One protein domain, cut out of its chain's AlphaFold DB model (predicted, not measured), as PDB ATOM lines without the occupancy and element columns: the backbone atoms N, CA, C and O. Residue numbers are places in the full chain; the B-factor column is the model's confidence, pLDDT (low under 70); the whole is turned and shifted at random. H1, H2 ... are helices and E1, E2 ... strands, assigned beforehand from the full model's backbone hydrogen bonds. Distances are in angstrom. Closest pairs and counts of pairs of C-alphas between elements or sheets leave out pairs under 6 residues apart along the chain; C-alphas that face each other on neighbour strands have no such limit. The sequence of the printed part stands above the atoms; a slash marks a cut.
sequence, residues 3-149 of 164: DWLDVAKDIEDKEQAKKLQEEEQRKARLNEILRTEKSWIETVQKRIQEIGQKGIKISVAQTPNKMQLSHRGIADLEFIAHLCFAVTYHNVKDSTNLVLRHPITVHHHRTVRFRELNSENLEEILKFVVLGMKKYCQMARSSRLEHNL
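AT A GLANCE: This is residues 3 to 149 of the 164 residues of an uncharacterized protein of Acidobacteria bacterium (UniProt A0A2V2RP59). A twisted sheet of five antiparallel strands has H2 and the last part of one very long helix, H1, over one face, while residues 3 to 28 of H1 stick out as a long arm. H3 crosses over E4 on the same face as H2, and E4 and E5 form a long hairpin in which E4 bends. The printed part has 147 residues, with four named helices and five named strands in the order H1 E1 E2 E3 E4 E5 H2 H3 H4; the sheet's order is E1 E2 E3 E4 E5, and the class is mixed, helices and strands. The whole is extended, with a radius of gyration of the C-alphas of 23.5 A, and spans 82 by 50 by 29 A.

HOW THE PARTS SIT: Begin with E1, residues 59 to 63, E2, 66 to 70, E3, 74 to 81, E4, 84 to 99, and E5, 103 to 115: they form a meander, each strand the antiparallel neighbour of the one before and a hairpin with it. Within hydrogen-bond range are N 61 and O 68 across E1 and E2, 2.9 A, N 77 and O 67 across E2 and E3, 2.7 A, N 78 and O 86 across E3 and E4, 2.8 A, and N 87 and O 112 across E4 and E5, 2.8 A. E4 bends by 64 degrees at residue 94. H2, residues 119 to 131, is on the sheet over E3, at a height of 9.2 A, and runs along the strands; its closest C-alpha pair with E3 is Val 129 and Ile 74, 6.4 A. H1, residues 3 to 53, is on the sheet with residues 33 to 52, over E2 and E3, at a height of 10.9 A; with H2 it makes two layers, helices on one face of a sheet. H1 and H2 are close but not clearly touching, their closest C-alphas, Val 44 and Leu 122, 7.4 A apart, at a steep tilt of 43 degrees, the same way. H3, residues 133 to 140, is over E4 and across the strands, with C-alphas Met 133 and Val 92 closest, 5.3 A. H4, residues 144 to 147, is not on the sheet. In H1, H2 and H3 every O i to N i+4 pair is within hydrogen-bond range; H4 is too short for one.

IN THESE COORDINATES: Find C-alpha 3 at (32.224, -103.270, -23.487); from there H1 runs 75.2 A to C-alpha 53 at (33.755, -32.289, -48.287). E4 measures 38.6 A, E5 38.8 A, E3 22.3 A and H2 17.8 A. H4 ends at C-alpha 147, (5.044, -42.680, -39.340).

THE WHOLE: The two C-alphas farthest apart, Asp 3 and Val 99, are 83.7 A from each other. The printed part has no cut, and its links between named elements are tight. Mean pLDDT of the printed part is 73.9; 41 residues are under 70, among them 132 to 149.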
ATOM      1  N   ASP A   3      33.147-104.005 -22.603       64.31
ATOM      2  CA  ASP A   3      32.224-103.270 -23.487       64.31
ATOM      3  C   ASP A   3      31.669-101.977 -22.871       64.31
ATOM      4  O   ASP A   3      31.404-101.006 -23.572       64.31
ATOM      5  N   TRP A   4      31.470-101.934 -21.551       69.38
ATOM      6  CA  TRP A   4      30.875-100.763 -20.901       69.38
ATOM      7  C   TRP A   4      31.878 -99.612 -20.720       69.38
ATOM      8  O   TRP A   4      31.466 -98.454 -20.697       69.38
ATOM      9  N   LEU A   5      33.177 -99.922 -20.617       72.81
ATOM     10  CA  LEU A   5      34.251 -98.928 -20.531       72.81
ATOM     11  C   LEU A   5      34.486 -98.268 -21.890       72.81
ATOM     12  O   LEU A   5      34.628 -97.048 -21.954       72.81
ATOM     13  N   ASP A   6      34.443 -99.057 -22.966       76.69
ATOM     14  CA  ASP A   6      34.540 -98.541 -24.331       76.69
ATOM     15  C   ASP A   6      33.329 -97.666 -24.676       76.69
ATOM     16  O   ASP A   6      33.496 -96.562 -25.188       76.69
ATOM     17  N   VAL A   7      32.113 -98.077 -24.296       75.00
ATOM     18  CA  VAL A   7      30.899 -97.261 -24.486       75.00
ATOM     19  C   VAL A   7      30.933 -95.968 -23.662       75.00
ATOM     20  O   VAL A   7      30.526 -94.921 -24.165       75.00
ATOM     21  N   ALA A   8      31.422 -96.000 -22.419       77.94
ATOM     22  CA  ALA A   8      31.535 -94.802 -21.583       77.94
ATOM     23  C   ALA A   8      32.530 -93.789 -22.167       77.94
ATOM     24  O   ALA A   8      32.227 -92.598 -22.236       77.94
ATOM     25  N   LYS A   9      33.674 -94.275 -22.656       80.25
ATOM     26  CA  LYS A   9      34.690 -93.454 -23.315       80.25
ATOM     27  C   LYS A   9      34.178 -92.847 -24.622       80.25
ATOM     28  O   LYS A   9      34.369 -91.663 -24.862       80.25
ATOM     29  N   ASP A  10      33.433 -93.617 -25.411       82.69
ATOM     30  CA  ASP A  10      32.851 -93.158 -26.677       82.69
ATOM     31  C   ASP A  10      31.747 -92.094 -26.471       82.69
ATOM     32  O   ASP A  10      31.519 -91.234 -27.326       82.69
ATOM     33  N   ILE A  11      31.053 -92.121 -25.325       81.94
ATOM     34  CA  ILE A  11      30.108 -91.071 -24.905       81.94
ATOM     35  C   ILE A  11      30.861 -89.818 -24.446       81.94
ATOM     36  O   ILE A  11      30.491 -88.709 -24.837       81.94
ATOM     37  N   GLU A  12      31.917 -89.984 -23.654       81.31
ATOM     38  CA  GLU A  12      32.735 -88.885 -23.141       81.31
ATOM     39  C   GLU A  12      33.453 -88.140 -24.280       81.31
ATOM     40  O   GLU A  12      33.417 -86.907 -24.339       81.31
ATOM     41  N   ASP A  13      33.982 -88.876 -25.261       82.12
ATOM     42  CA  ASP A  13      34.604 -88.333 -26.472       82.12
ATOM     43  C   ASP A  13      33.583 -87.563 -27.335       82.12
ATOM     44  O   ASP A  13      33.876 -86.475 -27.843       82.12
ATOM     45  N   LYS A  14      32.339 -88.059 -27.451       84.12
ATOM     46  CA  LYS A  14      31.246 -87.350 -28.148       84.12
ATOM     47  C   LYS A  14      30.809 -86.082 -27.416       84.12
ATOM     48  O   LYS A  14      30.536 -85.073 -28.069       84.12
ATOM     49  N   GLU A  15      30.748 -86.098 -26.087       83.00
ATOM     50  CA  GLU A  15      30.444 -84.898 -25.302       83.00
ATOM     51  C   GLU A  15      31.556 -83.852 -25.393       83.00
ATOM     52  O   GLU A  15      31.258 -82.661 -25.528       83.00
ATOM     53  N   GLN A  16      32.826 -84.265 -25.358       77.94
ATOM     54  CA  GLN A  16      33.958 -83.353 -25.532       77.94
ATOM     55  C   GLN A  16      33.974 -82.734 -26.932       77.94
ATOM     56  O   GLN A  16      34.106 -81.515 -27.052       77.94
ATOM     57  N   ALA A  17      33.755 -83.536 -27.979       80.31
ATOM     58  CA  ALA A  17      33.659 -83.040 -29.352       80.31
ATOM     59  C   ALA A  17      32.503 -82.041 -29.524       80.31
ATOM     60  O   ALA A  17      32.671 -80.994 -30.152       80.31
ATOM     61  N   LYS A  18      31.343 -82.315 -28.910       82.62
ATOM     62  CA  LYS A  18      30.185 -81.413 -28.942       82.62
ATOM     63  C   LYS A  18      30.459 -80.090 -28.219       82.62
ATOM     64  O   LYS A  18      30.148 -79.033 -28.762       82.62
ATOM     65  N   LYS A  19      31.097 -80.129 -27.043       81.25
ATOM     66  CA  LYS A  19      31.513 -78.920 -26.307       81.25
ATOM     67  C   LYS A  19      32.507 -78.079 -27.110       81.25
ATOM     68  O   LYS A  19      32.340 -76.865 -27.180       81.25
ATOM     69  N   LEU A  20      33.494 -78.711 -27.755       82.62
ATOM     70  CA  LEU A  20      34.454 -78.012 -28.617       82.62
ATOM     71  C   LEU A  20      33.754 -77.323 -29.794       82.62
ATOM     72  O   LEU A  20      34.013 -76.153 -30.068       82.62
ATOM     73  N   GLN A  21      32.830 -78.023 -30.453       84.25
ATOM     74  CA  GLN A  21      32.088 -77.490 -31.592       84.25
ATOM     75  C   GLN A  21      31.190 -76.307 -31.192       84.25
ATOM     76  O   GLN A  21      31.117 -75.308 -31.909       84.25
ATOM     77  N   GLU A  22      30.533 -76.382 -30.033       79.50
ATOM     78  CA  GLU A  22      29.746 -75.276 -29.477       79.50
ATOM     79  C   GLU A  22      30.632 -74.069 -29.120       79.50
ATOM     80  O   GLU A  22      30.253 -72.919 -29.366       79.50
ATOM     81  N   GLU A  23      31.835 -74.306 -28.592       81.00
ATOM     82  CA  GLU A  23      32.789 -73.247 -28.262       81.00
ATOM     83  C   GLU A  23      33.364 -72.569 -29.519       81.00
ATOM     84  O   GLU A  23      33.462 -71.338 -29.570       81.00
ATOM     85  N   GLU A  24      33.674 -73.339 -30.564       79.00
ATOM     86  CA  GLU A  24      34.099 -72.820 -31.868       79.00
ATOM     87  C   GLU A  24      32.996 -72.001 -32.544       79.00
ATOM     88  O   GLU A  24      33.249 -70.882 -32.997       79.00
ATOM     89  N   GLN A  25      31.751 -72.490 -32.546       78.62
ATOM     90  CA  GLN A  25      30.610 -71.741 -33.081       78.62
ATOM     91  C   GLN A  25      30.363 -70.442 -32.306       78.62
ATOM     92  O   GLN A  25      30.050 -69.405 -32.900       78.62
ATOM     93  N   ARG A  26      30.539 -70.457 -30.978       71.56
ATOM     94  CA  ARG A  26      30.419 -69.257 -30.143       71.56
ATOM     95  C   ARG A  26      31.525 -68.244 -30.442       71.56
ATOM     96  O   ARG A  26      31.225 -67.056 -30.562       71.56
ATOM     97  N   LYS A  27      32.776 -68.691 -30.609       79.56
ATOM     98  CA  LYS A  27      33.904 -67.833 -31.020       79.56
ATOM     99  C   LYS A  27      33.689 -67.246 -32.416       79.56
ATOM    100  O   LYS A  27      33.900 -66.049 -32.603       79.56
ATOM    101  N   ALA A  28      33.209 -68.043 -33.371       73.44
ATOM    102  CA  ALA A  28      32.891 -67.578 -34.720       73.44
ATOM    103  C   ALA A  28      31.806 -66.486 -34.708       73.44
ATOM    104  O   ALA A  28      32.009 -65.424 -35.295       73.44
ATOM    105  N   ARG A  29      30.712 -66.689 -33.956       70.88
ATOM    106  CA  ARG A  29      29.658 -65.674 -33.786       70.88
ATOM    107  C   ARG A  29      30.170 -64.389 -33.137       70.88
ATOM    108  O   ARG A  29      29.816 -63.305 -33.585       70.88
ATOM    109  N   LEU A  30      31.008 -64.484 -32.103       72.69
ATOM    110  CA  LEU A  30      31.597 -63.305 -31.452       72.69
ATOM    111  C   LEU A  30      32.490 -62.506 -32.410       72.69
ATOM    112  O   LEU A  30      32.397 -61.282 -32.460       72.69
ATOM    113  N   ASN A  31      33.310 -63.192 -33.209       73.38
ATOM    114  CA  ASN A  31      34.150 -62.547 -34.217       73.38
ATOM    115  C   ASN A  31      33.322 -61.874 -35.322       73.38
ATOM    116  O   ASN A  31      33.685 -60.794 -35.789       73.38
ATOM    117  N   GLU A  32      32.208 -62.483 -35.729       69.94
ATOM    118  CA  GLU A  32      31.279 -61.893 -36.695       69.94
ATOM    119  C   GLU A  32      30.615 -60.625 -36.137       69.94
ATOM    120  O   GLU A  32      30.627 -59.587 -36.801       69.94
ATOM    121  N   ILE A  33      30.162 -60.655 -34.876       65.19
ATOM    122  CA  ILE A  33      29.610 -59.485 -34.176       65.19
ATOM    123  C   ILE A  33      30.630 -58.340 -34.143       65.19
ATOM    124  O   ILE A  33      30.336 -57.251 -34.639       65.19
ATOM    125  N   LEU A  34      31.853 -58.588 -33.670       66.81
ATOM    126  CA  LEU A  34      32.902 -57.561 -33.589       66.81
ATOM    127  C   LEU A  34      33.262 -56.977 -34.966       66.81
ATOM    128  O   LEU A  34      33.528 -55.779 -35.104       66.81
ATOM    129  N   ARG A  35      33.250 -57.806 -36.015       70.06
ATOM    130  CA  ARG A  35      33.487 -57.354 -37.390       70.06
ATOM    131  C   ARG A  35      32.367 -56.435 -37.883       70.06
ATOM    132  O   ARG A  35      32.661 -55.415 -38.507       70.06
ATOM    133  N   THR A  36      31.106 -56.766 -37.599       67.62
ATOM    134  CA  THR A  36      29.963 -55.907 -37.958       67.62
ATOM    135  C   THR A  36      29.955 -54.593 -37.176       67.62
ATOM    136  O   THR A  36      29.672 -53.546 -37.758       67.62
ATOM    137  N   GLU A  37      30.351 -54.617 -35.899       65.00
ATOM    138  CA  GLU A  37      30.501 -53.425 -35.057       65.00
ATOM    139  C   GLU A  37      31.506 -52.428 -35.642       65.00
ATOM    140  O   GLU A  37      31.220 -51.245 -35.836       65.00
ATOM    141  N   LYS A  38      32.687 -52.919 -36.013       67.56
ATOM    142  CA  LYS A  38      33.708 -52.079 -36.638       67.56
ATOM    143  C   LYS A  38      33.246 -51.534 -37.997       67.56
ATOM    144  O   LYS A  38      33.459 -50.361 -38.300       67.56
ATOM    145  N   SER A  39      32.548 -52.358 -38.778       73.88
ATOM    146  CA  SER A  39      32.058 -51.991 -40.110       73.88
ATOM    147  C   SER A  39      31.032 -50.848 -40.095       73.88
ATOM    148  O   SER A  39      31.062 -49.990 -40.985       73.88
ATOM    149  N   TRP A  40      30.146 -50.771 -39.095       75.31
ATOM    150  CA  TRP A  40      29.155 -49.687 -39.049       75.31
ATOM    151  C   TRP A  40      29.775 -48.352 -38.626       75.31
ATOM    152  O   TRP A  40      29.445 -47.321 -39.213       75.31
ATOM    153  N   ILE A  41      30.704 -48.360 -37.661       77.38
ATOM    154  CA  ILE A  41      31.433 -47.158 -37.223       77.38
ATOM    155  C   ILE A  41      32.149 -46.536 -38.420       77.38
ATOM    156  O   ILE A  41      32.007 -45.340 -38.682       77.38
ATOM    157  N   GLU A  42      32.862 -47.368 -39.181       81.00
ATOM    158  CA  GLU A  42      33.563 -46.962 -40.398       81.00
ATOM    159  C   GLU A  42      32.591 -46.392 -41.443       81.00
ATOM    160  O   GLU A  42      32.874 -45.366 -42.065       81.00
ATOM    161  N   THR A  43      31.407 -46.994 -41.592       80.94
ATOM    162  CA  THR A  43      30.365 -46.524 -42.520       80.94
ATOM    163  C   THR A  43      29.851 -45.130 -42.151       80.94
ATOM    164  O   THR A  43      29.777 -44.245 -43.011       80.94
ATOM    165  N   VAL A  44      29.532 -44.896 -40.873       79.69
ATOM    166  CA  VAL A  44      29.066 -43.588 -40.385       79.69
ATOM    167  C   VAL A  44      30.162 -42.534 -40.551       79.69
ATOM    168  O   VAL A  44      29.902 -41.449 -41.074       79.69
ATOM    169  N   GLN A  45      31.402 -42.858 -40.175       82.31
ATOM    170  CA  GLN A  45      32.545 -41.951 -40.311       82.31
ATOM    171  C   GLN A  45      32.812 -41.572 -41.768       82.31
ATOM    172  O   GLN A  45      32.969 -40.387 -42.070       82.31
ATOM    173  N   LYS A  46      32.804 -42.547 -42.684       85.88
ATOM    174  CA  LYS A  46      32.963 -42.298 -44.120       85.88
ATOM    175  C   LYS A  46      31.901 -41.327 -44.628       85.88
ATOM    176  O   LYS A  46      32.225 -40.346 -45.296       85.88
ATOM    177  N   ARG A  47      30.636 -41.537 -44.253       82.88
ATOM    178  CA  ARG A  47      29.549 -40.651 -44.680       82.88
ATOM    179  C   ARG A  47      29.685 -39.236 -44.115       82.88
ATOM    180  O   ARG A  47      29.394 -38.265 -44.811       82.88
ATOM    181  N   ILE A  48      30.163 -39.100 -42.881       84.06
ATOM    182  CA  ILE A  48      30.456 -37.794 -42.279       84.06
ATOM    183  C   ILE A  48      31.574 -37.077 -43.039       84.06
ATOM    184  O   ILE A  48      31.448 -35.885 -43.311       84.06
ATOM    185  N   GLN A  49      32.633 -37.787 -43.432       84.12
ATOM    186  CA  GLN A  49      33.713 -37.212 -44.238       84.12
ATOM    187  C   GLN A  49      33.210 -36.731 -45.607       84.12
ATOM    188  O   GLN A  49      33.534 -35.616 -46.014       84.12
ATOM    189  N   GLU A  50      32.365 -37.516 -46.282       84.38
ATOM    190  CA  GLU A  50      31.726 -37.126 -47.549       84.38
ATOM    191  C   GLU A  50      30.887 -35.844 -47.404       84.38
ATOM    192  O   GLU A  50      30.900 -34.978 -48.280       84.38
ATOM    193  N   ILE A  51      30.164 -35.688 -46.291       77.56
ATOM    194  CA  ILE A  51      29.417 -34.458 -45.985       77.56
ATOM    195  C   ILE A  51      30.366 -33.300 -45.640       77.56
ATOM    196  O   ILE A  51      30.128 -32.164 -46.056       77.56
ATOM    197  N   GLY A  52      31.468 -33.586 -44.948       75.44
ATOM    198  CA  GLY A  52      32.539 -32.634 -44.656       75.44
ATOM    199  C   GLY A  52      33.121 -31.995 -45.914       75.44
ATOM    200  O   GLY A  52      33.313 -30.779 -45.949       75.44
ATOM    201  N   GLN A  53      33.311 -32.782 -46.976       79.69
ATOM    202  CA  GLN A  53      33.755 -32.289 -48.287       79.69
ATOM    203  C   GLN A  53      32.746 -31.330 -48.939       79.69
ATOM    204  O   GLN A  53      33.136 -30.449 -49.699       79.69
ATOM    205  N   LYS A  54      31.456 -31.446 -48.599       77.38
ATOM    206  CA  LYS A  54      30.389 -30.531 -49.042       77.38
ATOM    207  C   LYS A  54      30.285 -29.262 -48.181       77.38
ATOM    208  O   LYS A  54      29.361 -28.476 -48.369       77.38
ATOM    209  N   GLY A  55      31.211 -29.057 -47.239       77.06
ATOM    210  CA  GLY A  55      31.333 -27.834 -46.439       77.06
ATOM    211  C   GLY A  55      30.672 -27.878 -45.059       77.06
ATOM    212  O   GLY A  55      30.699 -26.873 -44.350       77.06
ATOM    213  N   ILE A  56      30.103 -29.013 -44.638       80.44
ATOM    214  CA  ILE A  56      29.459 -29.141 -43.322       80.44
ATOM    215  C   ILE A  56      30.331 -29.986 -42.394       80.44
ATOM    216  O   ILE A  56      30.439 -31.198 -42.554       80.44
ATOM    217  N   LYS A  57      30.936 -29.352 -41.386       82.69
ATOM    218  CA  LYS A  57      31.784 -30.039 -40.402       82.69
ATOM    219  C   LYS A  57      30.948 -30.595 -39.250       82.69
ATOM    220  O   LYS A  57      30.488 -29.827 -38.407       82.69
ATOM    221  N   ILE A  58      30.780 -31.915 -39.212       84.88
ATOM    222  CA  ILE A  58      30.180 -32.640 -38.086       84.88
ATOM    223  C   ILE A  58      31.308 -33.137 -37.179       84.88
ATOM    224  O   ILE A  58      32.211 -33.836 -37.635       84.88
ATOM    225  N   SER A  59      31.249 -32.772 -35.905       85.75
ATOM    226  CA  SER A  59      32.139 -33.269 -34.861       85.75
ATOM    227  C   SER A  59      31.701 -34.664 -34.422       85.75
ATOM    228  O   SER A  59      30.507 -34.933 -34.276       85.75
ATOM    229  N   VAL A  60      32.672 -35.547 -34.201       87.69
ATOM    230  CA  VAL A  60      32.448 -36.941 -33.801       87.69
ATOM    231  C   VAL A  60      33.252 -37.222 -32.542       87.69
ATOM    232  O   VAL A  60      34.467 -37.038 -32.537       87.69
ATOM    233  N   ALA A  61      32.586 -37.690 -31.491       87.88
ATOM    234  CA  ALA A  61      33.229 -38.235 -30.302       87.88
ATOM    235  C   ALA A  61      32.871 -39.717 -30.191       87.88
ATOM    236  O   ALA A  61      31.696 -40.076 -30.197       87.88
ATOM    237  N   GLN A  62      33.874 -40.588 -30.124       83.81
ATOM    238  CA  GLN A  62      33.673 -42.033 -30.117       83.81
ATOM    239  C   GLN A  62      34.118 -42.642 -28.788       83.81
ATOM    240  O   GLN A  62      35.179 -42.330 -28.258       83.81
ATOM    241  N   THR A  63      33.299 -43.556 -28.291       79.25
ATOM    242  CA  THR A  63      33.573 -44.483 -27.189       79.25
ATOM    243  C   THR A  63      33.332 -45.913 -27.699       79.25
ATOM    244  O   THR A  63      32.723 -46.060 -28.762       79.25
ATOM    245  N   PRO A  64      33.787 -46.973 -27.002       70.06
ATOM    246  CA  PRO A  64      33.761 -48.342 -27.531       70.06
ATOM    247  C   PRO A  64      32.405 -48.788 -28.099       70.06
ATOM    248  O   PRO A  64      32.371 -49.383 -29.168       70.06
ATOM    249  N   ASN A  65      31.297 -48.404 -27.453       71.62
ATOM    250  CA  ASN A  65      29.946 -48.828 -27.849       71.62
ATOM    251  C   ASN A  65      29.048 -47.672 -28.316       71.62
ATOM    252  O   ASN A  65      27.865 -47.874 -28.595       71.62
ATOM    253  N   LYS A  66      29.574 -46.442 -28.355       82.50
ATOM    254  CA  LYS A  66      28.760 -45.249 -28.589       82.50
ATOM    255  C   LYS A  66      29.515 -44.185 -29.374       82.50
ATOM    256  O   LYS A  66      30.677 -43.901 -29.099       82.50
ATOM    257  N   MET A  67      28.829 -43.557 -30.318       87.62
ATOM    258  CA  MET A  67      29.315 -42.430 -31.102       87.62
ATOM    259  C   MET A  67      28.391 -41.235 -30.890       87.62
ATOM    260  O   MET A  67      27.195 -41.319 -31.128       87.62
ATOM    261  N   GLN A  68      28.939 -40.109 -30.464       89.88
ATOM    262  CA  GLN A  68      28.215 -38.852 -30.384       89.88
ATOM    263  C   GLN A  68      28.550 -37.997 -31.601       89.88
ATOM    264  O   GLN A  68      29.719 -37.755 -31.908       89.88
ATOM    265  N   LEU A  69      27.508 -37.527 -32.280       89.69
ATOM    266  CA  LEU A  69      27.593 -36.616 -33.409       89.69
ATOM    267  C   LEU A  69      27.108 -35.238 -32.986       89.69
ATOM    268  O   LEU A  69      26.015 -35.104 -32.426       89.69
ATOM    269  N   SER A  70      27.892 -34.207 -33.292       87.50
ATOM    270  CA  SER A  70      27.506 -32.831 -33.008       87.50
ATOM    271  C   SER A  70      27.827 -31.866 -34.145       87.50
ATOM    272  O   SER A  70      28.888 -31.888 -34.759       87.50
ATOM    273  N   HIS A  71      26.867 -30.999 -34.444       84.25
ATOM    274  CA  HIS A  71      27.068 -29.829 -35.296       84.25
ATOM    275  C   HIS A  71      26.167 -28.703 -34.784       84.25
ATOM    276  O   HIS A  71      26.538 -27.996 -33.854       84.25
ATOM    277  N   ARG A  72      24.943 -28.588 -35.314       82.31
ATOM    278  CA  ARG A  72      23.907 -27.691 -34.772       82.31
ATOM    279  C   ARG A  72      23.014 -28.365 -33.733       82.31
ATOM    280  O   ARG A  72      22.272 -27.681 -33.039       82.31
ATOM    281  N   GLY A  73      23.041 -29.692 -33.671       79.50
ATOM    282  CA  GLY A  73      22.393 -30.491 -32.637       79.50
ATOM    283  C   GLY A  73      23.312 -31.600 -32.146       79.50
ATOM    284  O   GLY A  73      24.425 -31.736 -32.657       79.50
ATOM    285  N   ILE A  74      22.836 -32.371 -31.169       84.56
ATOM    286  CA  ILE A  74      23.565 -33.488 -30.557       84.56
ATOM    287  C   ILE A  74      22.743 -34.766 -30.734       84.56
ATOM    288  O   ILE A  74      21.565 -34.807 -30.363       84.56
ATOM    289  N   ALA A  75      23.366 -35.793 -31.308       85.62
ATOM    290  CA  ALA A  75      22.787 -37.120 -31.462       85.62
ATOM    291  C   ALA A  75      23.771 -38.185 -30.973       85.62
ATOM    292  O   ALA A  75      24.919 -38.233 -31.413       85.62
ATOM    293  N   ASP A  76      23.292 -39.048 -30.090       88.00
ATOM    294  CA  ASP A  76      24.033 -40.170 -29.537       88.00
ATOM    295  C   ASP A  76      23.631 -41.457 -30.263       88.00
ATOM    296  O   ASP A  76      22.462 -41.824 -30.272       88.00
ATOM    297  N   LEU A  77      24.591 -42.154 -30.856       86.69
ATOM    298  CA  LEU A  77      24.447 -43.459 -31.501       86.69
ATOM    299  C   LEU A  77      25.012 -44.519 -30.556       86.69
ATOM    300  O   LEU A  77      26.199 -44.481 -30.256       86.69
ATOM    301  N   GLU A  78      24.199 -45.453 -30.089       85.12
ATOM    302  CA  GLU A  78      24.575 -46.511 -29.146       85.12
ATOM    303  C   GLU A  78      24.321 -47.880 -29.783       85.12
ATOM    304  O   GLU A  78      23.216 -48.155 -30.250       85.12
ATOM    305  N   PHE A  79      25.328 -48.749 -29.802       77.00
ATOM    306  CA  PHE A  79      25.159 -50.127 -30.256       77.00
ATOM    307  C   PHE A  79      24.528 -50.965 -29.136       77.00
ATOM    308  O   PHE A  79      25.061 -51.017 -28.030       77.00
ATOM    309  N   ILE A  80      23.378 -51.593 -29.403       77.62
ATOM    310  CA  ILE A  80      22.610 -52.351 -28.396       77.62
ATOM    311  C   ILE A  80      22.811 -53.861 -28.561       77.62
ATOM    312  O   ILE A  80      22.923 -54.580 -27.572       77.62
ATOM    313  N   ALA A  81      22.809 -54.357 -29.799       68.44
ATOM    314  CA  ALA A  81      22.962 -55.775 -30.127       68.44
ATOM    315  C   ALA A  81      23.397 -55.924 -31.594       68.44
ATOM    316  O   ALA A  81      23.442 -54.934 -32.315       68.44
ATOM    317  N   HIS A  82      23.669 -57.149 -32.063       67.38
ATOM    318  CA  HIS A  82      24.056 -57.412 -33.456       67.38
ATOM    319  C   HIS A  82      23.129 -56.692 -34.456       67.38
ATOM    320  O   HIS A  82      21.924 -56.952 -34.494       67.38
ATOM    321  N   LEU A  83      23.698 -55.766 -35.240       66.88
ATOM    322  CA  LEU A  83      22.997 -54.903 -36.209       66.88
ATOM    323  C   LEU A  83      21.852 -54.049 -35.626       66.88
ATOM    324  O   LEU A  83      21.038 -53.512 -36.375       66.88
ATOM    325  N   CYS A  84      21.786 -53.893 -34.307       73.12
ATOM    326  CA  CYS A  84      20.772 -53.116 -33.608       73.12
ATOM    327  C   CYS A  84      21.431 -51.942 -32.891       73.12
ATOM    328  O   CYS A  84      22.287 -52.125 -32.025       73.12
ATOM    329  N   PHE A  85      20.980 -50.733 -33.195       74.56
ATOM    330  CA  PHE A  85      21.486 -49.524 -32.559       74.56
ATOM    331  C   PHE A  85      20.340 -48.618 -32.127       74.56
ATOM    332  O   PHE A  85      19.276 -48.572 -32.749       74.56
ATOM    333  N   ALA A  86      20.555 -47.898 -31.033       82.56
ATOM    334  CA  ALA A  86      19.716 -46.787 -30.636       82.56
ATOM    335  C   ALA A  86      20.349 -45.476 -31.066       82.56
ATOM    336  O   ALA A  86      21.554 -45.274 -30.957       82.56
ATOM    337  N   VAL A  87      19.499 -44.557 -31.493       81.62
ATOM    338  CA  VAL A  87      19.864 -43.168 -31.707       81.62
ATOM    339  C   VAL A  87      19.065 -42.327 -30.745       81.62
ATOM    340  O   VAL A  87      17.839 -42.319 -30.813       81.62
ATOM    341  N   THR A  88      19.748 -41.625 -29.853       84.25
ATOM    342  CA  THR A  88      19.142 -40.659 -28.944       84.25
ATOM    343  C   THR A  88      19.420 -39.255 -29.451       84.25
ATOM    344  O   THR A  88      20.540 -38.754 -29.431       84.25
ATOM    345  N   TYR A  89      18.364 -38.611 -29.919       81.19
ATOM    346  CA  TYR A  89      18.347 -37.217 -30.310       81.19
ATOM    347  C   TYR A  89      18.067 -36.360 -29.076       81.19
ATOM    348  O   TYR A  89      17.034 -36.528 -28.419       81.19
ATOM    349  N   HIS A  90      18.966 -35.434 -28.744       80.31
ATOM    350  CA  HIS A  90      18.799 -34.589 -27.560       80.31
ATOM    351  C   HIS A  90      18.010 -33.315 -27.870       80.31
ATOM    352  O   HIS A  90      18.066 -32.831 -28.995       80.31
ATOM    353  N   ASN A  91      17.270 -32.804 -26.876       74.00
ATOM    354  CA  ASN A  91      16.429 -31.590 -26.884       74.00
ATOM    355  C   ASN A  91      15.672 -31.338 -28.204       74.00
ATOM    356  O   ASN A  91      15.698 -30.248 -28.774       74.00
ATOM    357  N   VAL A  92      14.981 -32.364 -28.704       70.38
ATOM    358  CA  VAL A  92      14.189 -32.292 -29.944       70.38
ATOM    359  C   VAL A  92      13.067 -31.246 -29.871       70.38
ATOM    360  O   VAL A  92      12.520 -30.832 -30.887       70.38
ATOM    361  N   LYS A  93      12.707 -30.787 -28.674       66.31
ATOM    362  CA  LYS A  93      11.796 -29.662 -28.463       66.31
ATOM    363  C   LYS A  93      12.386 -28.715 -27.426       66.31
ATOM    364  O   LYS A  93      13.218 -29.123 -26.614       66.31
ATOM    365  N   ASP A  94      11.913 -27.473 -27.460       68.75
ATOM    366  CA  ASP A  94      12.178 -26.498 -26.404       68.75
ATOM    367  C   ASP A  94      11.750 -27.088 -25.053       68.75
ATOM    368  O   ASP A  94      10.742 -27.800 -24.970       68.75
ATOM    369  N   SER A  95      12.536 -26.833 -24.007       71.88
ATOM    370  CA  SER A  95      12.271 -27.375 -22.676       71.88
ATOM    371  C   SER A  95      10.919 -26.898 -22.149       71.88
ATOM    372  O   SER A  95      10.549 -25.733 -22.311       71.88
ATOM    373  N   THR A  96      10.176 -27.792 -21.504       69.88
ATOM    374  CA  THR A  96       8.896 -27.442 -20.886       69.88
ATOM    375  C   THR A  96       9.121 -27.083 -19.431       69.88
ATOM    376  O   THR A  96       9.600 -27.907 -18.657       69.88
ATOM    377  N   ASN A  97       8.747 -25.863 -19.059       73.31
ATOM    378  CA  ASN A  97       8.749 -25.438 -17.666       73.31
ATOM    379  C   ASN A  97       7.419 -25.842 -17.036       73.31
ATOM    380  O   ASN A  97       6.362 -25.345 -17.429       73.31
ATOM    381  N   LEU A  98       7.476 -26.753 -16.072       60.66
ATOM    382  CA  LEU A  98       6.330 -27.158 -15.272       60.66
ATOM    383  C   LEU A  98       6.379 -26.395 -13.952       60.66
ATOM    384  O   LEU A  98       7.271 -26.593 -13.128       60.66
ATOM    385  N   VAL A  99       5.412 -25.500 -13.757       63.97
ATOM    386  CA  VAL A  99       5.254 -24.772 -12.498       63.97
ATOM    387  C   VAL A  99       4.413 -25.636 -11.561       63.97
ATOM    388  O   VAL A  99       3.186 -25.575 -11.560       63.97
ATOM    389  N   LEU A 100       5.093 -26.494 -10.802       72.94
ATOM    390  CA  LEU A 100       4.527 -27.177  -9.639       72.94
ATOM    391  C   LEU A 100       4.834 -26.348  -8.378       72.94
ATOM    392  O   LEU A 100       5.242 -25.191  -8.472       72.94
ATOM    393  N   ARG A 101       4.688 -26.932  -7.178       78.12
ATOM    394  CA  ARG A 101       5.151 -26.287  -5.927       78.12
ATOM    395  C   ARG A 101       6.636 -25.892  -5.980       78.12
ATOM    396  O   ARG A 101       7.024 -24.951  -5.301       78.12
ATOM    397  N   HIS A 102       7.422 -26.580  -6.809       60.53
ATOM    398  CA  HIS A 102       8.781 -26.211  -7.194       60.53
ATOM    399  C   HIS A 102       8.860 -26.214  -8.731       60.53
ATOM    400  O   HIS A 102       8.327 -27.144  -9.344       60.53
ATOM    401  N   PRO A 103       9.452 -25.190  -9.370       70.06
ATOM    402  CA  PRO A 103       9.574 -25.140 -10.823       70.06
ATOM    403  C   PRO A 103      10.545 -26.216 -11.319       70.06
ATOM    404  O   PRO A 103      11.666 -26.312 -10.826       70.06
ATOM    405  N   ILE A 104      10.119 -27.004 -12.309       71.88
ATOM    406  CA  ILE A 104      10.936 -28.049 -12.940       71.88
ATOM    407  C   ILE A 104      11.062 -27.748 -14.434       71.88
ATOM    408  O   ILE A 104      10.070 -27.445 -15.102       71.88
ATOM    409  N   THR A 105      12.279 -27.870 -14.963       72.56
ATOM    410  CA  THR A 105      12.565 -27.757 -16.398       72.56
ATOM    411  C   THR A 105      12.710 -29.151 -16.992       72.56
ATOM    412  O   THR A 105      13.614 -29.896 -16.624       72.56
ATOM    413  N   VAL A 106      11.835 -29.507 -17.931       68.88
ATOM    414  CA  VAL A 106      11.852 -30.813 -18.602       68.88
ATOM    415  C   VAL A 106      12.480 -30.680 -19.984       68.88
ATOM    416  O   VAL A 106      11.993 -29.922 -20.828       68.88
ATOM    417  N   HIS A 107      13.542 -31.443 -20.236       68.94
ATOM    418  CA  HIS A 107      14.182 -31.550 -21.544       68.94
ATOM    419  C   HIS A 107      13.597 -32.713 -22.351       68.94
ATOM    420  O   HIS A 107      13.382 -33.807 -21.839       68.94
ATOM    421  N   HIS A 108      13.341 -32.480 -23.640       66.88
ATOM    422  CA  HIS A 108      12.702 -33.470 -24.511       66.88
ATOM    423  C   HIS A 108      13.745 -34.214 -25.334       66.88
ATOM    424  O   HIS A 108      14.268 -33.672 -26.305       66.88
ATOM    425  N   HIS A 109      14.025 -35.463 -24.989       75.38
ATOM    426  CA  HIS A 109      14.881 -36.345 -25.784       75.38
ATOM    427  C   HIS A 109      14.024 -37.310 -26.608       75.38
ATOM    428  O   HIS A 109      12.875 -37.585 -26.267       75.38
ATOM    429  N   ARG A 110      14.572 -37.830 -27.707       72.06
ATOM    430  CA  ARG A 110      13.917 -38.873 -28.497       72.06
ATOM    431  C   ARG A 110      14.893 -39.986 -28.808       72.06
ATOM    432  O   ARG A 110      15.875 -39.746 -29.498       72.06
ATOM    433  N   THR A 111      14.572 -41.198 -28.382       75.38
ATOM    434  CA  THR A 111      15.349 -42.385 -28.737       75.38
ATOM    435  C   THR A 111      14.611 -43.201 -29.789       75.38
ATOM    436  O   THR A 111      13.428 -43.495 -29.636       75.38
ATOM    437  N   VAL A 112      15.309 -43.560 -30.864       73.12
ATOM    438  CA  VAL A 112      14.811 -44.435 -31.930       73.12
ATOM    439  C   VAL A 112      15.706 -45.660 -31.994       73.12
ATOM    440  O   VAL A 112      16.927 -45.537 -31.966       73.12
ATOM    441  N   ARG A 113      15.103 -46.847 -32.059       76.25
ATOM    442  CA  ARG A 113      15.827 -48.109 -32.220       76.25
ATOM    443  C   ARG A 113      15.734 -48.535 -33.674       76.25
ATOM    444  O   ARG A 113      14.635 -48.703 -34.190       76.25
ATOM    445  N   PHE A 114      16.877 -48.738 -34.302       70.94
ATOM    446  CA  PHE A 114      16.959 -49.241 -35.662       70.94
ATOM    447  C   PHE A 114      17.454 -50.679 -35.641       70.94
ATOM    448  O   PHE A 114      18.381 -51.030 -34.905       70.94
ATOM    449  N   ARG A 115      16.813 -51.500 -36.468       65.44
ATOM    450  CA  ARG A 115      17.342 -52.788 -36.898       65.44
ATOM    451  C   ARG A 115      17.940 -52.535 -38.276       65.44
ATOM    452  O   ARG A 115      17.232 -52.033 -39.141       65.44
ATOM    453  N   GLU A 116      19.224 -52.838 -38.424       65.81
ATOM    454  CA  GLU A 116      20.018 -52.690 -39.647       65.81
ATOM    455  C   GLU A 116      20.365 -51.234 -40.022       65.81
ATOM    456  O   GLU A 116      19.535 -50.318 -40.029       65.81
ATOM    457  N   LEU A 117      21.648 -51.001 -40.332       67.31
ATOM    458  CA  LEU A 117      22.131 -49.706 -40.812       67.31
ATOM    459  C   LEU A 117      21.995 -49.666 -42.336       67.31
ATOM    460  O   LEU A 117      22.742 -50.335 -43.047       67.31
ATOM    461  N   ASN A 118      21.066 -48.857 -42.830       72.81
ATOM    462  CA  ASN A 118      20.880 -48.605 -44.255       72.81
ATOM    463  C   ASN A 118      21.081 -47.111 -44.578       72.81
ATOM    464  O   ASN A 118      21.233 -46.272 -43.683       72.81
ATOM    465  N   SER A 119      21.108 -46.779 -45.869       72.38
ATOM    466  CA  SER A 119      21.326 -45.409 -46.345       72.38
ATOM    467  C   SER A 119      20.240 -44.434 -45.889       72.38
ATOM    468  O   SER A 119      20.557 -43.290 -45.580       72.38
ATOM    469  N   GLU A 120      18.986 -44.875 -45.806       73.75
ATOM    470  CA  GLU A 120      17.851 -44.027 -45.422       73.75
ATOM    471  C   GLU A 120      17.934 -43.607 -43.947       73.75
ATOM    472  O   GLU A 120      17.865 -42.418 -43.626       73.75
ATOM    473  N   ASN A 121      18.174 -44.570 -43.051       75.50
ATOM    474  CA  ASN A 121      18.319 -44.335 -41.613       75.50
ATOM    475  C   ASN A 121      19.531 -43.436 -41.330       75.50
ATOM    476  O   ASN A 121      19.453 -42.496 -40.535       75.50
ATOM    477  N   LEU A 122      20.650 -43.695 -42.017       77.75
ATOM    478  CA  LEU A 122      21.866 -42.892 -41.907       77.75
ATOM    479  C   LEU A 122      21.633 -41.445 -42.355       77.75
ATOM    480  O   LEU A 122      22.102 -40.509 -41.704       77.75
ATOM    481  N   GLU A 123      20.889 -41.242 -43.441       79.44
ATOM    482  CA  GLU A 123      20.541 -39.905 -43.907       79.44
ATOM    483  C   GLU A 123      19.686 -39.135 -42.906       79.44
ATOM    484  O   GLU A 123      19.947 -37.953 -42.693       79.44
ATOM    485  N   GLU A 124      18.712 -39.768 -42.256       76.19
ATOM    486  CA  GLU A 124      17.883 -39.095 -41.250       76.19
ATOM    487  C   GLU A 124      18.682 -38.658 -40.020       76.19
ATOM    488  O   GLU A 124      18.548 -37.519 -39.560       76.19
ATOM    489  N   ILE A 125      19.591 -39.510 -39.535       78.62
ATOM    490  CA  ILE A 125      20.515 -39.165 -38.444       78.62
ATOM    491  C   ILE A 125      21.349 -37.935 -38.822       78.62
ATOM    492  O   ILE A 125      21.467 -36.987 -38.045       78.62
ATOM    493  N   LEU A 126      21.896 -37.913 -40.036       81.81
ATOM    494  CA  LEU A 126      22.761 -36.827 -40.488       81.81
ATOM    495  C   LEU A 126      21.975 -35.542 -40.763       81.81
ATOM    496  O   LEU A 126      22.424 -34.466 -40.369       81.81
ATOM    497  N   LYS A 127      20.781 -35.625 -41.362       78.06
ATOM    498  CA  LYS A 127      19.880 -34.473 -41.538       78.06
ATOM    499  C   LYS A 127      19.557 -33.831 -40.196       78.06
ATOM    500  O   LYS A 127      19.629 -32.607 -40.093       78.06
ATOM    501  N   PHE A 128      19.265 -34.628 -39.168       74.94
ATOM    502  CA  PHE A 128      19.045 -34.115 -37.818       74.94
ATOM    503  C   PHE A 128      20.248 -33.310 -37.310       74.94
ATOM    504  O   PHE A 128      20.103 -32.154 -36.903       74.94
ATOM    505  N   VAL A 129      21.448 -33.895 -37.383       79.75
ATOM    506  CA  VAL A 129      22.687 -33.276 -36.882       79.75
ATOM    507  C   VAL A 129      23.014 -31.978 -37.636       79.75
ATOM    508  O   VAL A 129      23.370 -30.969 -37.017       79.75
ATOM    509  N   VAL A 130      22.851 -31.980 -38.962       77.81
ATOM    510  CA  VAL A 130      23.154 -30.843 -39.845       77.81
ATOM    511  C   VAL A 130      22.150 -29.705 -39.688       77.81
ATOM    512  O   VAL A 130      22.539 -28.541 -39.562       77.81
ATOM    513  N   LEU A 131      20.852 -30.009 -39.721       74.56
ATOM    514  CA  LEU A 131      19.806 -28.987 -39.660       74.56
ATOM    515  C   LEU A 131      19.735 -28.339 -38.275       74.56
ATOM    516  O   LEU A 131      19.374 -27.161 -38.165       74.56
ATOM    517  N   GLY A 132      20.134 -29.081 -37.242       65.75
ATOM    518  CA  GLY A 132      19.932 -28.706 -35.855       65.75
ATOM    519  C   GLY A 132      18.496 -28.963 -35.410       65.75
ATOM    520  O   GLY A 132      17.557 -29.024 -36.212       65.75
ATOM    521  N   MET A 133      18.326 -29.081 -34.095       62.91
ATOM    522  CA  MET A 133      17.114 -29.622 -33.471       62.91
ATOM    523  C   MET A 133      15.833 -28.884 -33.871       62.91
ATOM    524  O   MET A 133      14.841 -29.516 -34.233       62.91
ATOM    525  N   LYS A 134      15.864 -27.545 -33.896       61.66
ATOM    526  CA  LYS A 134      14.686 -26.717 -34.198       61.66
ATOM    527  C   LYS A 134      14.194 -26.878 -35.641       61.66
ATOM    528  O   LYS A 134      12.997 -27.038 -35.863       61.66
ATOM    529  N   LYS A 135      15.106 -26.861 -36.619       67.38
ATOM    530  CA  LYS A 135      14.748 -26.963 -38.045       67.38
ATOM    531  C   LYS A 135      14.326 -28.375 -38.421       67.38
ATOM    532  O   LYS A 135      13.342 -28.534 -39.136       67.38
ATOM    533  N   TYR A 136      15.013 -29.387 -37.891       66.69
ATOM    534  CA  TYR A 136      14.613 -30.772 -38.113       66.69
ATOM    535  C   TYR A 136      13.198 -31.029 -37.587       66.69
ATOM    536  O   TYR A 136      12.364 -31.562 -38.307       66.69
ATOM    537  N   CYS A 137      12.875 -30.574 -36.373       62.19
ATOM    538  CA  CYS A 137      11.554 -30.819 -35.794       62.19
ATOM    539  C   CYS A 137      10.427 -30.041 -36.488       62.19
ATOM    540  O   CYS A 137       9.300 -30.527 -36.537       62.19
ATOM    541  N   GLN A 138      10.715 -28.876 -37.072       66.44
ATOM    542  CA  GLN A 138       9.771 -28.170 -37.948       66.44
ATOM    543  C   GLN A 138       9.495 -28.949 -39.246       66.44
ATOM    544  O   GLN A 138       8.347 -29.029 -39.683       66.44
ATOM    545  N   MET A 139      10.521 -29.568 -39.838       64.25
ATOM    546  CA  MET A 139      10.368 -30.397 -41.039       64.25
ATOM    547  C   MET A 139       9.675 -31.730 -40.736       64.25
ATOM    548  O   MET A 139       8.791 -32.150 -41.481       64.25
ATOM    549  N   ALA A 140      10.023 -32.365 -39.616       59.53
ATOM    550  CA  ALA A 140       9.463 -33.646 -39.202       59.53
ATOM    551  C   ALA A 140       7.951 -33.557 -38.946       59.53
ATOM    552  O   ALA A 140       7.224 -34.399 -39.460       59.53
ATOM    553  N   ARG A 141       7.466 -32.494 -38.276       55.75
ATOM    554  CA  ARG A 141       6.022 -32.233 -38.054       55.75
ATOM    555  C   ARG A 141       5.200 -32.151 -39.344       55.75
ATOM    556  O   ARG A 141       3.990 -32.326 -39.314       55.75
ATOM    557  N   SER A 142       5.849 -31.828 -40.460       51.88
ATOM    558  CA  SER A 142       5.199 -31.574 -41.749       51.88
ATOM    559  C   SER A 142       5.269 -32.771 -42.705       51.88
ATOM    560  O   SER A 142       4.769 -32.686 -43.823       51.88
ATOM    561  N   SER A 143       5.928 -33.869 -42.321       44.31
ATOM    562  CA  SER A 143       6.208 -34.987 -43.225       44.31
ATOM    563  C   SER A 143       5.803 -36.332 -42.627       44.31
ATOM    564  O   SER A 143       5.814 -36.530 -41.414       44.31
ATOM    565  N   ARG A 144       5.525 -37.304 -43.506       40.75
ATOM    566  CA  ARG A 144       5.307 -38.729 -43.184       40.75
ATOM    567  C   ARG A 144       6.440 -39.382 -42.365       40.75
ATOM    568  O   ARG A 144       6.285 -40.532 -41.971       40.75
ATOM    569  N   LEU A 145       7.544 -38.683 -42.069       42.94
ATOM    570  CA  LEU A 145       8.585 -39.141 -41.145       42.94
ATOM    571  C   LEU A 145       8.025 -39.470 -39.757       42.94
ATOM    572  O   LEU A 145       8.543 -40.386 -39.127       42.94
ATOM    573  N   GLU A 146       6.937 -38.824 -39.311       38.00
ATOM    574  CA  GLU A 146       6.234 -39.203 -38.073       38.00
ATOM    575  C   GLU A 146       5.712 -40.656 -38.071       38.00
ATOM    576  O   GLU A 146       5.596 -41.241 -36.994       38.00
ATOM    577  N   HIS A 147       5.470 -41.274 -39.237       35.72
ATOM    578  CA  HIS A 147       5.044 -42.680 -39.340       35.72
ATOM    579  C   HIS A 147       6.195 -43.694 -39.237       35.72
ATOM    580  O   HIS A 147       5.972 -44.798 -38.751       35.72
ATOM    581  N   ASN A 148       7.437 -43.330 -39.583       35.50
ATOM    582  CA  ASN A 148       8.623 -44.174 -39.313       35.50
ATOM    583  C   ASN A 148       9.107 -44.069 -37.856       35.50
ATOM    584  O   ASN A 148      10.086 -44.681 -37.442       35.50
ATOM    585  N   LEU A 149       8.408 -43.258 -37.076       39.56
ATOM    586  CA  LEU A 149       8.803 -42.743 -35.780       39.56
ATOM    587  C   LEU A 149       7.926 -43.305 -34.643       39.56
ATOM    588  O   LEU A 149       8.097 -42.901 -33.488       39.56
TER     589      LEU A 149